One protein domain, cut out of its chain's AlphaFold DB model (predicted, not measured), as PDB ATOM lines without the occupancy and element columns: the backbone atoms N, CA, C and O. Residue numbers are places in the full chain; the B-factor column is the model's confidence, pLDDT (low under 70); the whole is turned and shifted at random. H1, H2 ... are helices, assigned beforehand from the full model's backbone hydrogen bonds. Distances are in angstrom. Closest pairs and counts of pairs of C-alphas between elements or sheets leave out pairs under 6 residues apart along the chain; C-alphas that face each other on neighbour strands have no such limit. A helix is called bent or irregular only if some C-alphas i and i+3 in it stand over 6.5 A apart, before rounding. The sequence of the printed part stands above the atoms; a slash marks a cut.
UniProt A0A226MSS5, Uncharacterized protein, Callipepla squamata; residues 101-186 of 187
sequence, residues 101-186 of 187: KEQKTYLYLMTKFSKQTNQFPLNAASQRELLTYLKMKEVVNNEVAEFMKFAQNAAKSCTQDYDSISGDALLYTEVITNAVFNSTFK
ATOM      1  N   LYS A 101      -0.928 -73.895  52.182       96.56
ATOM      2  CA  LYS A 101      -0.319 -73.093  51.110       96.56
ATOM      3  C   LYS A 101      -1.030 -73.307  49.775       96.56
ATOM      4  O   LYS A 101      -1.280 -72.343  49.050       96.56
ATOM      5  N   GLU A 102      -1.367 -74.551  49.453       95.94
ATOM      6  CA  GLU A 102      -2.109 -74.898  48.240       95.94
ATOM      7  C   GLU A 102      -3.542 -74.376  48.301       95.94
ATOM      8  O   GLU A 102      -4.008 -73.798  47.326       95.94
ATOM      9  N   GLN A 103      -4.210 -74.456  49.449       95.75
ATOM     10  CA  GLN A 103      -5.549 -73.890  49.631       95.75
ATOM     11  C   GLN A 103      -5.560 -72.375  49.373       95.75
ATOM     12  O   GLN A 103      -6.378 -71.878  48.598       95.75
ATOM     13  N   LYS A 104      -4.599 -71.632  49.944       96.19
ATOM     14  CA  LYS A 104      -4.443 -70.187  49.685       96.19
ATOM     15  C   LYS A 104      -4.151 -69.897  48.213       96.19
ATOM     16  O   LYS A 104      -4.704 -68.956  47.648       96.19
ATOM     17  N   THR A 105      -3.315 -70.724  47.587       95.94
ATOM     18  CA  THR A 105      -2.991 -70.612  46.158       95.94
ATOM     19  C   THR A 105      -4.228 -70.849  45.296       95.94
ATOM     20  O   THR A 105      -4.511 -70.054  44.402       95.94
ATOM     21  N   TYR A 106      -5.012 -71.885  45.594       96.06
ATOM     22  CA  TYR A 106      -6.259 -72.180  44.900       96.06
ATOM     23  C   TYR A 106      -7.245 -71.023  45.018       96.06
ATOM     24  O   TYR A 106      -7.770 -70.576  44.004       96.06
ATOM     25  N   LEU A 107      -7.443 -70.477  46.221       95.88
ATOM     26  CA  LEU A 107      -8.354 -69.354  46.439       95.88
ATOM     27  C   LEU A 107      -7.919 -68.100  45.665       95.88
ATOM     28  O   LEU A 107      -8.753 -67.423  45.053       95.88
ATOM     29  N   TYR A 108      -6.614 -67.812  45.646       95.31
ATOM     30  CA  TYR A 108      -6.043 -66.724  44.851       95.31
ATOM     31  C   TYR A 108      -6.322 -66.917  43.355       95.31
ATOM     32  O   TYR A 108      -6.865 -66.017  42.708       95.31
ATOM     33  N   LEU A 109      -6.011 -68.097  42.809       94.06
ATOM     34  CA  LEU A 109      -6.216 -68.407  41.394       94.06
ATOM     35  C   LEU A 109      -7.706 -68.428  41.025       94.06
ATOM     36  O   LEU A 109      -8.096 -67.843  40.017       94.06
ATOM     37  N   MET A 110      -8.556 -69.016  41.866       93.31
ATOM     38  CA  MET A 110     -10.010 -69.024  41.700       93.31
ATOM     39  C   MET A 110     -10.558 -67.599  41.615       93.31
ATOM     40  O   MET A 110     -11.341 -67.293  40.723       93.31
ATOM     41  N   THR A 111     -10.103 -66.707  42.497       91.94
ATOM     42  CA  THR A 111     -10.513 -65.293  42.499       91.94
ATOM     43  C   THR A 111      -9.997 -64.540  41.275       91.94
ATOM     44  O   THR A 111     -10.694 -63.675  40.742       91.94
ATOM     45  N   LYS A 112      -8.778 -64.855  40.825       89.38
ATOM     46  CA  LYS A 112      -8.174 -64.275  39.622       89.38
ATOM     47  C   LYS A 112      -8.994 -64.646  38.387       89.38
ATOM     48  O   LYS A 112      -9.430 -63.755  37.669       89.38
ATOM     49  N   PHE A 113      -9.261 -65.936  38.188       86.81
ATOM     50  CA  PHE A 113      -9.921 -66.466  36.993       86.81
ATOM     51  C   PHE A 113     -11.456 -66.366  37.004       86.81
ATOM     52  O   PHE A 113     -12.058 -66.445  35.937       86.81
ATOM     53  N   SER A 114     -12.114 -66.141  38.150       82.25
ATOM     54  CA  SER A 114     -13.580 -65.968  38.205       82.25
ATOM     55  C   SER A 114     -14.065 -64.607  37.697       82.25
ATOM     56  O   SER A 114     -15.182 -64.501  37.196       82.25
ATOM     57  N   LYS A 115     -13.238 -63.561  37.806       72.62
ATOM     58  CA  LYS A 115     -13.626 -62.168  37.516       72.62
ATOM     59  C   LYS A 115     -13.439 -61.747  36.058       72.62
ATOM     60  O   LYS A 115     -13.915 -60.687  35.667       72.62
ATOM     61  N   GLN A 116     -12.710 -62.525  35.263       61.88
ATOM     62  CA  GLN A 116     -12.210 -62.101  33.952       61.88
ATOM     63  C   GLN A 116     -12.486 -63.183  32.906       61.88
ATOM     64  O   GLN A 116     -11.601 -63.916  32.490       61.88
ATOM     65  N   THR A 117     -13.731 -63.291  32.452       57.56
ATOM     66  CA  THR A 117     -14.137 -64.320  31.481       57.56
ATOM     67  C   THR A 117     -13.569 -64.125  30.071       57.56
ATOM     68  O   THR A 117     -13.638 -65.063  29.289       57.56
ATOM     69  N   ASN A 118     -12.987 -62.965  29.721       54.69
ATOM     70  CA  ASN A 118     -12.684 -62.666  28.311       54.69
ATOM     71  C   ASN A 118     -11.328 -62.003  27.991       54.69
ATOM     72  O   ASN A 118     -11.049 -61.793  26.814       54.69
ATOM     73  N   GLN A 119     -10.472 -61.653  28.962       59.31
ATOM     74  CA  GLN A 119      -9.228 -60.914  28.663       59.31
ATOM     75  C   GLN A 119      -8.076 -61.273  29.612       59.31
ATOM     76  O   GLN A 119      -7.616 -60.446  30.395       59.31
ATOM     77  N   PHE A 120      -7.582 -62.510  29.538       63.00
ATOM     78  CA  PHE A 120      -6.272 -62.826  30.110       63.00
ATOM     79  C   PHE A 120      -5.189 -62.639  29.047       63.00
ATOM     80  O   PHE A 120      -5.290 -63.246  27.979       63.00
ATOM     81  N   PRO A 121      -4.134 -61.845  29.307       64.56
ATOM     82  CA  PRO A 121      -2.981 -61.835  28.423       64.56
ATOM     83  C   PRO A 121      -2.388 -63.246  28.404       64.56
ATOM     84  O   PRO A 121      -2.003 -63.771  29.449       64.56
ATOM     85  N   LEU A 122      -2.339 -63.857  27.217       67.06
ATOM     86  CA  LEU A 122      -1.743 -65.168  26.918       67.06
ATOM     87  C   LEU A 122      -0.209 -65.111  27.023       67.06
ATOM     88  O   LEU A 122       0.517 -65.389  26.074       67.06
ATOM     89  N   ASN A 123       0.302 -64.702  28.180       80.62
ATOM     90  CA  ASN A 123       1.715 -64.825  28.490       80.62
ATOM     91  C   ASN A 123       1.997 -66.243  29.026       80.62
ATOM     92  O   ASN A 123       1.117 -66.938  29.532       80.62
ATOM     93  N   ALA A 124       3.244 -66.699  28.907       83.38
ATOM     94  CA  ALA A 124       3.602 -68.057  29.319       83.38
ATOM     95  C   ALA A 124       3.392 -68.308  30.827       83.38
ATOM     96  O   ALA A 124       3.249 -69.454  31.245       83.38
ATOM     97  N   ALA A 125       3.383 -67.258  31.655       86.62
ATOM     98  CA  ALA A 125       3.159 -67.369  33.094       86.62
ATOM     99  C   ALA A 125       1.670 -67.573  33.435       86.62
ATOM    100  O   ALA A 125       1.344 -68.468  34.209       86.62
ATOM    101  N   SER A 126       0.767 -66.820  32.807       85.06
ATOM    102  CA  SER A 126      -0.682 -66.883  33.012       85.06
ATOM    103  C   SER A 126      -1.262 -68.201  32.512       85.06
ATOM    104  O   SER A 126      -2.146 -68.765  33.151       85.06
ATOM    105  N   GLN A 127      -0.716 -68.744  31.418       86.81
ATOM    106  CA  GLN A 127      -1.057 -70.085  30.943       86.81
ATOM    107  C   GLN A 127      -0.720 -71.156  31.988       86.81
ATOM    108  O   GLN A 127      -1.545 -72.027  32.255       86.81
ATOM    109  N   ARG A 128       0.464 -71.085  32.615       91.56
ATOM    110  CA  ARG A 128       0.843 -72.030  33.680       91.56
ATOM    111  C   ARG A 128      -0.083 -71.910  34.881       91.56
ATOM    112  O   ARG A 128      -0.567 -72.925  35.360       91.56
ATOM    113  N   GLU A 129      -0.366 -70.690  35.328       92.62
ATOM    114  CA  GLU A 129      -1.291 -70.441  36.439       92.62
ATOM    115  C   GLU A 129      -2.699 -70.982  36.159       92.62
ATOM    116  O   GLU A 129      -3.316 -71.561  37.050       92.62
ATOM    117  N   LEU A 130      -3.196 -70.833  34.927       91.44
ATOM    118  CA  LEU A 130      -4.492 -71.374  34.520       91.44
ATOM    119  C   LEU A 130      -4.497 -72.906  34.563       91.44
ATOM    120  O   LEU A 130      -5.428 -73.500  35.103       91.44
ATOM    121  N   LEU A 131      -3.454 -73.553  34.039       92.81
ATOM    122  CA  LEU A 131      -3.321 -75.011  34.108       92.81
ATOM    123  C   LEU A 131      -3.237 -75.500  35.559       92.81
ATOM    124  O   LEU A 131      -3.895 -76.477  35.919       92.81
ATOM    125  N   THR A 132      -2.481 -74.799  36.407       94.56
ATOM    126  CA  THR A 132      -2.416 -75.078  37.845       94.56
ATOM    127  C   THR A 132      -3.793 -74.948  38.490       94.56
ATOM    128  O   THR A 132      -4.210 -75.854  39.206       94.56
ATOM    129  N   TYR A 133      -4.531 -73.876  38.197       94.69
ATOM    130  CA  TYR A 133      -5.885 -73.675  38.707       94.69
ATOM    131  C   TYR A 133      -6.831 -74.810  38.309       94.69
ATOM    132  O   TYR A 133      -7.517 -75.349  39.173       94.69
ATOM    133  N   LEU A 134      -6.850 -75.200  37.031       94.44
ATOM    134  CA  LEU A 134      -7.718 -76.275  36.543       94.44
ATOM    135  C   LEU A 134      -7.412 -77.609  37.230       94.44
ATOM    136  O   LEU A 134      -8.337 -78.291  37.666       94.44
ATOM    137  N   LYS A 135      -6.128 -77.936  37.408       95.62
ATOM    138  CA  LYS A 135      -5.702 -79.139  38.135       95.62
ATOM    139  C   LYS A 135      -6.160 -79.116  39.594       95.62
ATOM    140  O   LYS A 135      -6.681 -80.103  40.098       95.62
ATOM    141  N   MET A 136      -5.972 -77.994  40.287       95.69
ATOM    142  CA  MET A 136      -6.400 -77.861  41.684       95.69
ATOM    143  C   MET A 136      -7.925 -77.899  41.812       95.69
ATOM    144  O   MET A 136      -8.445 -78.511  42.739       95.69
ATOM    145  N   LYS A 137      -8.645 -77.302  40.858       95.00
ATOM    146  CA  LYS A 137     -10.109 -77.329  40.799       95.00
ATOM    147  C   LYS A 137     -10.647 -78.754  40.679       95.00
ATOM    148  O   LYS A 137     -11.638 -79.074  41.322       95.00
ATOM    149  N   GLU A 138     -10.002 -79.607  39.887       95.69
ATOM    150  CA  GLU A 138     -10.366 -81.024  39.776       95.69
ATOM    151  C   GLU A 138     -10.221 -81.759  41.117       95.69
ATOM    152  O   GLU A 138     -11.149 -82.444  41.543       95.69
ATOM    153  N   VAL A 139      -9.104 -81.554  41.824       94.38
ATOM    154  CA  VAL A 139      -8.882 -82.138  43.159       94.38
ATOM    155  C   VAL A 139      -9.955 -81.674  44.146       94.38
ATOM    156  O   VAL A 139     -10.586 -82.506  44.792       94.38
ATOM    157  N   VAL A 140     -10.222 -80.366  44.208       94.25
ATOM    158  CA  VAL A 140     -11.258 -79.798  45.086       94.25
ATOM    159  C   VAL A 140     -12.641 -80.353  44.745       94.25
ATOM    160  O   VAL A 140     -13.399 -80.690  45.647       94.25
ATOM    161  N   ASN A 141     -12.982 -80.499  43.464       94.38
ATOM    162  CA  ASN A 141     -14.270 -81.068  43.061       94.38
ATOM    163  C   ASN A 141     -14.441 -82.518  43.538       94.38
ATOM    164  O   ASN A 141     -15.531 -82.888  43.975       94.38
ATOM    165  N   ASN A 142     -13.381 -83.326  43.483       93.38
ATOM    166  CA  ASN A 142     -13.410 -84.695  43.998       93.38
ATOM    167  C   ASN A 142     -13.588 -84.716  45.524       93.38
ATOM    168  O   ASN A 142     -14.405 -85.479  46.033       93.38
ATOM    169  N   GLU A 143     -12.889 -83.840  46.253       92.88
ATOM    170  CA  GLU A 143     -13.070 -83.690  47.704       92.88
ATOM    171  C   GLU A 143     -14.499 -83.266  48.062       92.88
ATOM    172  O   GLU A 143     -15.096 -83.821  48.983       92.88
ATOM    173  N   VAL A 144     -15.085 -82.332  47.305       92.06
ATOM    174  CA  VAL A 144     -16.484 -81.914  47.477       92.06
ATOM    175  C   VAL A 144     -17.434 -83.088  47.249       92.06
ATOM    176  O   VAL A 144     -18.376 -83.258  48.020       92.06
ATOM    177  N   ALA A 145     -17.198 -83.928  46.239       92.06
ATOM    178  CA  ALA A 145     -18.031 -85.104  45.991       92.06
ATOM    179  C   ALA A 145     -17.976 -86.113  47.155       92.06
ATOM    180  O   ALA A 145     -19.021 -86.589  47.607       92.06
ATOM    181  N   GLU A 146     -16.782 -86.397  47.682       90.06
ATOM    182  CA  GLU A 146     -16.616 -87.264  48.857       90.06
ATOM    183  C   GLU A 146     -17.246 -86.649  50.114       90.06
ATOM    184  O   GLU A 146     -17.934 -87.344  50.865       90.06
ATOM    185  N   PHE A 147     -17.109 -85.335  50.313       91.12
ATOM    186  CA  PHE A 147     -17.774 -84.624  51.404       91.12
ATOM    187  C   PHE A 147     -19.300 -84.725  51.303       91.12
ATOM    188  O   PHE A 147     -19.966 -85.021  52.293       91.12
ATOM    189  N   MET A 148     -19.872 -84.542  50.110       91.94
ATOM    190  CA  MET A 148     -21.318 -84.666  49.905       91.94
ATOM    191  C   MET A 148     -21.814 -86.086  50.187       91.94
ATOM    192  O   MET A 148     -22.859 -86.263  50.813       91.94
ATOM    193  N   LYS A 149     -21.048 -87.107  49.787       90.62
ATOM    194  CA  LYS A 149     -21.336 -88.511  50.110       90.62
ATOM    195  C   LYS A 149     -21.281 -88.762  51.617       90.62
ATOM    196  O   LYS A 149     -22.168 -89.422  52.157       90.62
ATOM    197  N   PHE A 150     -20.276 -88.218  52.300       90.06
ATOM    198  CA  PHE A 150     -20.175 -88.267  53.756       90.06
ATOM    199  C   PHE A 150     -21.382 -87.601  54.427       90.06
ATOM    200  O   PHE A 150     -22.039 -88.241  55.242       90.06
ATOM    201  N   ALA A 151     -21.724 -86.366  54.046       88.69
ATOM    202  CA  ALA A 151     -22.851 -85.624  54.608       88.69
ATOM    203  C   ALA A 151     -24.181 -86.365  54.409       88.69
ATOM    204  O   ALA A 151     -24.993 -86.456  55.330       88.69
ATOM    205  N   GLN A 152     -24.387 -86.967  53.235       89.50
ATOM    206  CA  GLN A 152     -25.566 -87.787  52.969       89.50
ATOM    207  C   GLN A 152     -25.608 -89.040  53.855       89.50
ATOM    208  O   GLN A 152     -26.673 -89.406  54.353       89.50
ATOM    209  N   ASN A 153     -24.475 -89.716  54.047       88.00
ATOM    210  CA  ASN A 153     -24.401 -90.889  54.916       88.00
ATOM    211  C   ASN A 153     -24.639 -90.512  56.379       88.00
ATOM    212  O   ASN A 153     -25.413 -91.185  57.051       88.00
ATOM    213  N   ALA A 154     -24.059 -89.402  56.837       85.88
ATOM    214  CA  ALA A 154     -24.294 -88.861  58.167       85.88
ATOM    215  C   ALA A 154     -25.782 -88.570  58.403       85.88
ATOM    216  O   ALA A 154     -26.356 -89.041  59.380       85.88
ATOM    217  N   ALA A 155     -26.438 -87.892  57.457       84.75
ATOM    218  CA  ALA A 155     -27.870 -87.616  57.537       84.75
ATOM    219  C   ALA A 155     -28.720 -88.900  57.619       84.75
ATOM    220  O   ALA A 155     -29.694 -88.939  58.366       84.75
ATOM    221  N   LYS A 156     -28.341 -89.965  56.894       86.00
ATOM    222  CA  LYS A 156     -29.016 -91.276  56.963       86.00
ATOM    223  C   LYS A 156     -28.804 -91.987  58.300       86.00
ATOM    224  O   LYS A 156     -29.707 -92.679  58.755       86.00
ATOM    225  N   SER A 157     -27.627 -91.852  58.905       84.56
ATOM    226  CA  SER A 157     -27.322 -92.445  60.211       84.56
ATOM    227  C   SER A 157     -28.026 -91.728  61.366       84.56
ATOM    228  O   SER A 157     -28.293 -92.353  62.387       84.56
ATOM    229  N   CYS A 158     -28.355 -90.449  61.189       79.31
ATOM    230  CA  CYS A 158     -28.984 -89.603  62.202       79.31
ATOM    231  C   CYS A 158     -30.514 -89.518  62.088       79.31
ATOM    232  O   CYS A 158     -31.115 -88.633  62.685       79.31
ATOM    233  N   THR A 159     -31.178 -90.390  61.326       81.38
ATOM    234  CA  THR A 159     -32.634 -90.288  61.083       81.38
ATOM    235  C   THR A 159     -33.470 -90.308  62.362       81.38
ATOM    236  O   THR A 159     -34.433 -89.560  62.456       81.38
ATOM    237  N   GLN A 160     -33.072 -91.110  63.350       82.38
ATOM    238  CA  GLN A 160     -33.738 -91.205  64.655       82.38
ATOM    239  C   GLN A 160     -33.384 -90.044  65.592       82.38
ATOM    240  O   GLN A 160     -34.114 -89.762  66.535       82.38
ATOM    241  N   ASP A 161     -32.280 -89.336  65.337       80.19
ATOM    242  CA  ASP A 161     -31.863 -88.221  66.193       80.19
ATOM    243  C   ASP A 161     -32.846 -87.037  66.053       80.19
ATOM    244  O   ASP A 161     -33.036 -86.261  66.993       80.19
ATOM    245  N   TYR A 162     -33.557 -86.954  64.919       77.62
ATOM    246  CA  TYR A 162     -34.620 -85.974  64.686       77.62
ATOM    247  C   TYR A 162     -35.888 -86.231  65.520       77.62
ATOM    248  O   TYR A 162     -36.653 -85.290  65.726       77.62
ATOM    249  N   ASP A 163     -36.096 -87.440  66.063       83.38
ATOM    250  CA  ASP A 163     -37.260 -87.760  66.913       83.38
ATOM    251  C   ASP A 163     -37.224 -86.994  68.250       83.38
ATOM    252  O   ASP A 163     -38.250 -86.805  68.902       83.38
ATOM    253  N   SER A 164     -36.038 -86.520  68.647       82.25
ATOM    254  CA  SER A 164     -35.814 -85.729  69.864       82.25
ATOM    255  C   SER A 164     -35.986 -84.215  69.670       82.25
ATOM    256  O   SER A 164     -35.869 -83.445  70.626       82.25
ATOM    257  N   ILE A 165     -36.263 -83.757  68.444       83.25
ATOM    258  CA  ILE A 165     -36.387 -82.330  68.136       83.25
ATOM    259  C   ILE A 165     -37.731 -81.796  68.643       83.25
ATOM    260  O   ILE A 165     -38.800 -82.300  68.307       83.25
ATOM    261  N   SER A 166     -37.678 -80.723  69.436       88.56
ATOM    262  CA  SER A 166     -38.878 -80.019  69.907       88.56
ATOM    263  C   SER A 166     -39.687 -79.395  68.758       88.56
ATOM    264  O   SER A 166     -39.129 -78.997  67.734       88.56
ATOM    265  N   GLY A 167     -41.000 -79.231  68.946       89.31
ATOM    266  CA  GLY A 167     -41.875 -78.611  67.939       89.31
ATOM    267  C   GLY A 167     -41.422 -77.209  67.503       89.31
ATOM    268  O   GLY A 167     -41.455 -76.894  66.315       89.31
ATOM    269  N   ASP A 168     -40.910 -76.399  68.432       88.56
ATOM    270  CA  ASP A 168     -40.396 -75.055  68.133       88.56
ATOM    271  C   ASP A 168     -39.152 -75.101  67.234       88.56
ATOM    272  O   ASP A 168     -39.002 -74.291  66.315       88.56
ATOM    273  N   ALA A 169     -38.272 -76.080  67.455       88.00
ATOM    274  CA  ALA A 169     -37.098 -76.286  66.616       88.00
ATOM    275  C   ALA A 169     -37.487 -76.741  65.199       88.00
ATOM    276  O   ALA A 169     -36.881 -76.274  64.233       88.00
ATOM    277  N   LEU A 170     -38.533 -77.566  65.048       87.06
ATOM    278  CA  LEU A 170     -39.073 -77.924  63.730       87.06
ATOM    279  C   LEU A 170     -39.568 -76.685  62.970       87.06
ATOM    280  O   LEU A 170     -39.148 -76.467  61.830       87.06
ATOM    281  N   LEU A 171     -40.372 -75.832  63.611       90.50
ATOM    282  CA  LEU A 171     -40.868 -74.591  63.000       90.50
ATOM    283  C   LEU A 171     -39.722 -73.676  62.554       90.50
ATOM    284  O   LEU A 171     -39.747 -73.124  61.455       90.50
ATOM    285  N   TYR A 172     -38.680 -73.544  63.376       90.12
ATOM    286  CA  TYR A 172     -37.502 -72.755  63.022       90.12
ATOM    287  C   TYR A 172     -36.783 -73.308  61.783       90.12
ATOM    288  O   TYR A 172     -36.429 -72.544  60.880       90.12
ATOM    289  N   THR A 173     -36.601 -74.632  61.704       88.06
ATOM    290  CA  THR A 173     -35.976 -75.253  60.527       88.06
ATOM    291  C   THR A 173     -36.799 -75.043  59.262       88.06
ATOM    292  O   THR A 173     -36.219 -74.736  58.224       88.06
ATOM    293  N   GLU A 174     -38.130 -75.114  59.341       89.25
ATOM    294  CA  GLU A 174     -39.025 -74.844  58.213       89.25
ATOM    295  C   GLU A 174     -38.918 -73.393  57.727       89.25
ATOM    296  O   GLU A 174     -38.849 -73.132  56.524       89.25
ATOM    297  N   VAL A 175     -38.855 -72.425  58.645       92.69
ATOM    298  CA  VAL A 175     -38.680 -71.010  58.281       92.69
ATOM    299  C   VAL A 175     -37.363 -70.802  57.534       92.69
ATOM    300  O   VAL A 175     -37.343 -70.127  56.503       92.69
ATOM    301  N   ILE A 176     -36.267 -71.401  58.010       88.56
ATOM    302  CA  ILE A 176     -34.959 -71.278  57.355       88.56
ATOM    303  C   ILE A 176     -34.947 -71.965  55.995       88.56
ATOM    304  O   ILE A 176     -34.481 -71.369  55.023       88.56
ATOM    305  N   THR A 177     -35.434 -73.203  55.900       84.69
ATOM    306  CA  THR A 177     -35.423 -73.949  54.632       84.69
ATOM    307  C   THR A 177     -36.253 -73.227  53.582       84.69
ATOM    308  O   THR A 177     -35.784 -73.040  52.458       84.69
ATOM    309  N   ASN A 178     -37.423 -72.711  53.961       89.38
ATOM    310  CA  ASN A 178     -38.248 -71.886  53.089       89.38
ATOM    311  C   ASN A 178     -37.558 -70.573  52.712       89.38
ATOM    312  O   ASN A 178     -37.614 -70.173  51.551       89.38
ATOM    313  N   ALA A 179     -36.890 -69.890  53.644       89.88
ATOM    314  CA  ALA A 179     -36.166 -68.656  53.339       89.88
ATOM    315  C   ALA A 179     -35.051 -68.889  52.305       89.88
ATOM    316  O   ALA A 179     -34.966 -68.151  51.324       89.88
ATOM    317  N   VAL A 180     -34.248 -69.942  52.485       84.56
ATOM    318  CA  VAL A 180     -33.150 -70.307  51.572       84.56
ATOM    319  C   VAL A 180     -33.684 -70.757  50.212       84.56
ATOM    320  O   VAL A 180     -33.171 -70.342  49.169       84.56
ATOM    321  N   PHE A 181     -34.738 -71.573  50.187       85.06
ATOM    322  CA  PHE A 181     -35.364 -72.003  48.937       85.06
ATOM    323  C   PHE A 181     -35.895 -70.800  48.148       85.06
ATOM    324  O   PHE A 181     -35.576 -70.623  46.970       85.06
ATOM    325  N   ASN A 182     -36.616 -69.907  48.829       84.44
ATOM    326  CA  ASN A 182     -37.165 -68.702  48.224       84.44
ATOM    327  C   ASN A 182     -36.088 -67.694  47.805       84.44
ATOM    328  O   ASN A 182     -36.307 -66.981  46.831       84.44
ATOM    329  N   SER A 183     -34.933 -67.612  48.478       79.00
ATOM    330  CA  SER A 183     -33.840 -66.721  48.056       79.00
ATOM    331  C   SER A 183     -33.094 -67.230  46.824       79.00
ATOM    332  O   SER A 183     -32.587 -66.430  46.046       79.00
ATOM    333  N   THR A 184     -33.027 -68.551  46.642       69.81
ATOM    334  CA  THR A 184     -32.246 -69.179  45.563       69.81
ATOM    335  C   THR A 184     -33.008 -69.203  44.234       69.81
ATOM    336  O   THR A 184     -32.390 -69.136  43.179       69.81
ATOM    337  N   PHE A 185     -34.346 -69.237  44.267       63.41
ATOM    338  CA  PHE A 185     -35.204 -69.254  43.069       63.41
ATOM    339  C   PHE A 185     -35.742 -67.877  42.638       63.41
ATOM    340  O   PHE A 185     -36.492 -67.791  41.667       63.41
ATOM    341  N   LYS A 186     -35.392 -66.796  43.350       56.12
ATOM    342  CA  LYS A 186     -35.801 -65.417  43.011       56.12
ATOM    343  C   LYS A 186     -34.733 -64.600  42.267       56.12
ATOM    344  O   LYS A 186     -34.938 -63.398  42.097       56.12
TER     345      LYS A 186
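Overview. This is residues 101 to 186 of the 187 residues of an uncharacterized protein of Callipepla squamata (UniProt A0A226MSS5). One long helix, H2, makes the length of an open, hook-like frame: H1 packs crosswise on residues 129 to 137 of H2, and beyond the other end of H2 the chain turns through the short H3 and folds back as H4, with empty space between H4 and H2. The loop from H1 to H2 swings out, and residues 114 to 119, of which 114 belongs to H1, stand free. The printed part has 86 residues with four named helices, in the order H1, H2, H3, H4, and no named strand; the class is all helix. The whole is extended, with a radius of gyration of the C-alphas of 20.3 A, and it is elongated, with spans of 60 by 31 by 19 A.

Along the chain. The longest helix, H2, has 34 residues, 124 to 157, and measures 50.1 A from C-alpha 124 at (3.602, -68.057, 29.319) to C-alpha 157 at (-27.322, -92.445, 60.211). Before it, H1 covers residues 101 to 114 and is 19.8 A long; its C-alpha 101 is at (-0.319, -73.093, 51.110). After H2 comes H3, residues 161 to 164, 5.9 A long. H4, residues 167 to 184, is 26.1 A long and ends with C-alpha 184 at (-32.246, -69.179, 45.563). No helix is bent or irregular.

Arrangement. H2 touches H1 with residues 129 to 137 alone, and the closest C-alphas of the two helices, those of Leu 109 and Tyr 133, are 5.9 A apart. Their lines stand about perpendicular, but only just, at 73 degrees, and their centres are 12.6 A apart. H3 and H4 touch no helix. H4 is apart from H1, from H2 and from H3, and H3 is apart from H1 and from H2. Residues 141 to 161, of which 141 to 157 belong to H2, stand free, and so do residues 171 to 186, of which 171 to 184 belong to H4. In H1 and H4 every O i to N i+4 pair is within hydrogen-bond range; in H2 29 of 30 are, and H3 is too short for such a pair.

Size, cuts and confidence. The two C-alphas farthest apart, those of Ala 124 and Gly 167, are 60.6 A apart, while the first and last printed C-alphas, of Lys 101 and Lys 186, are 37.2 A apart. The printed part has no cut. The links H2 to H3 and H3 to H4 are tight, the link H1 to H2 is short with 9 residues, and no link is long. The mean pLDDT of the printed part is 86.0; residues 116 to 122 and 184 to 186 of the model are under 70.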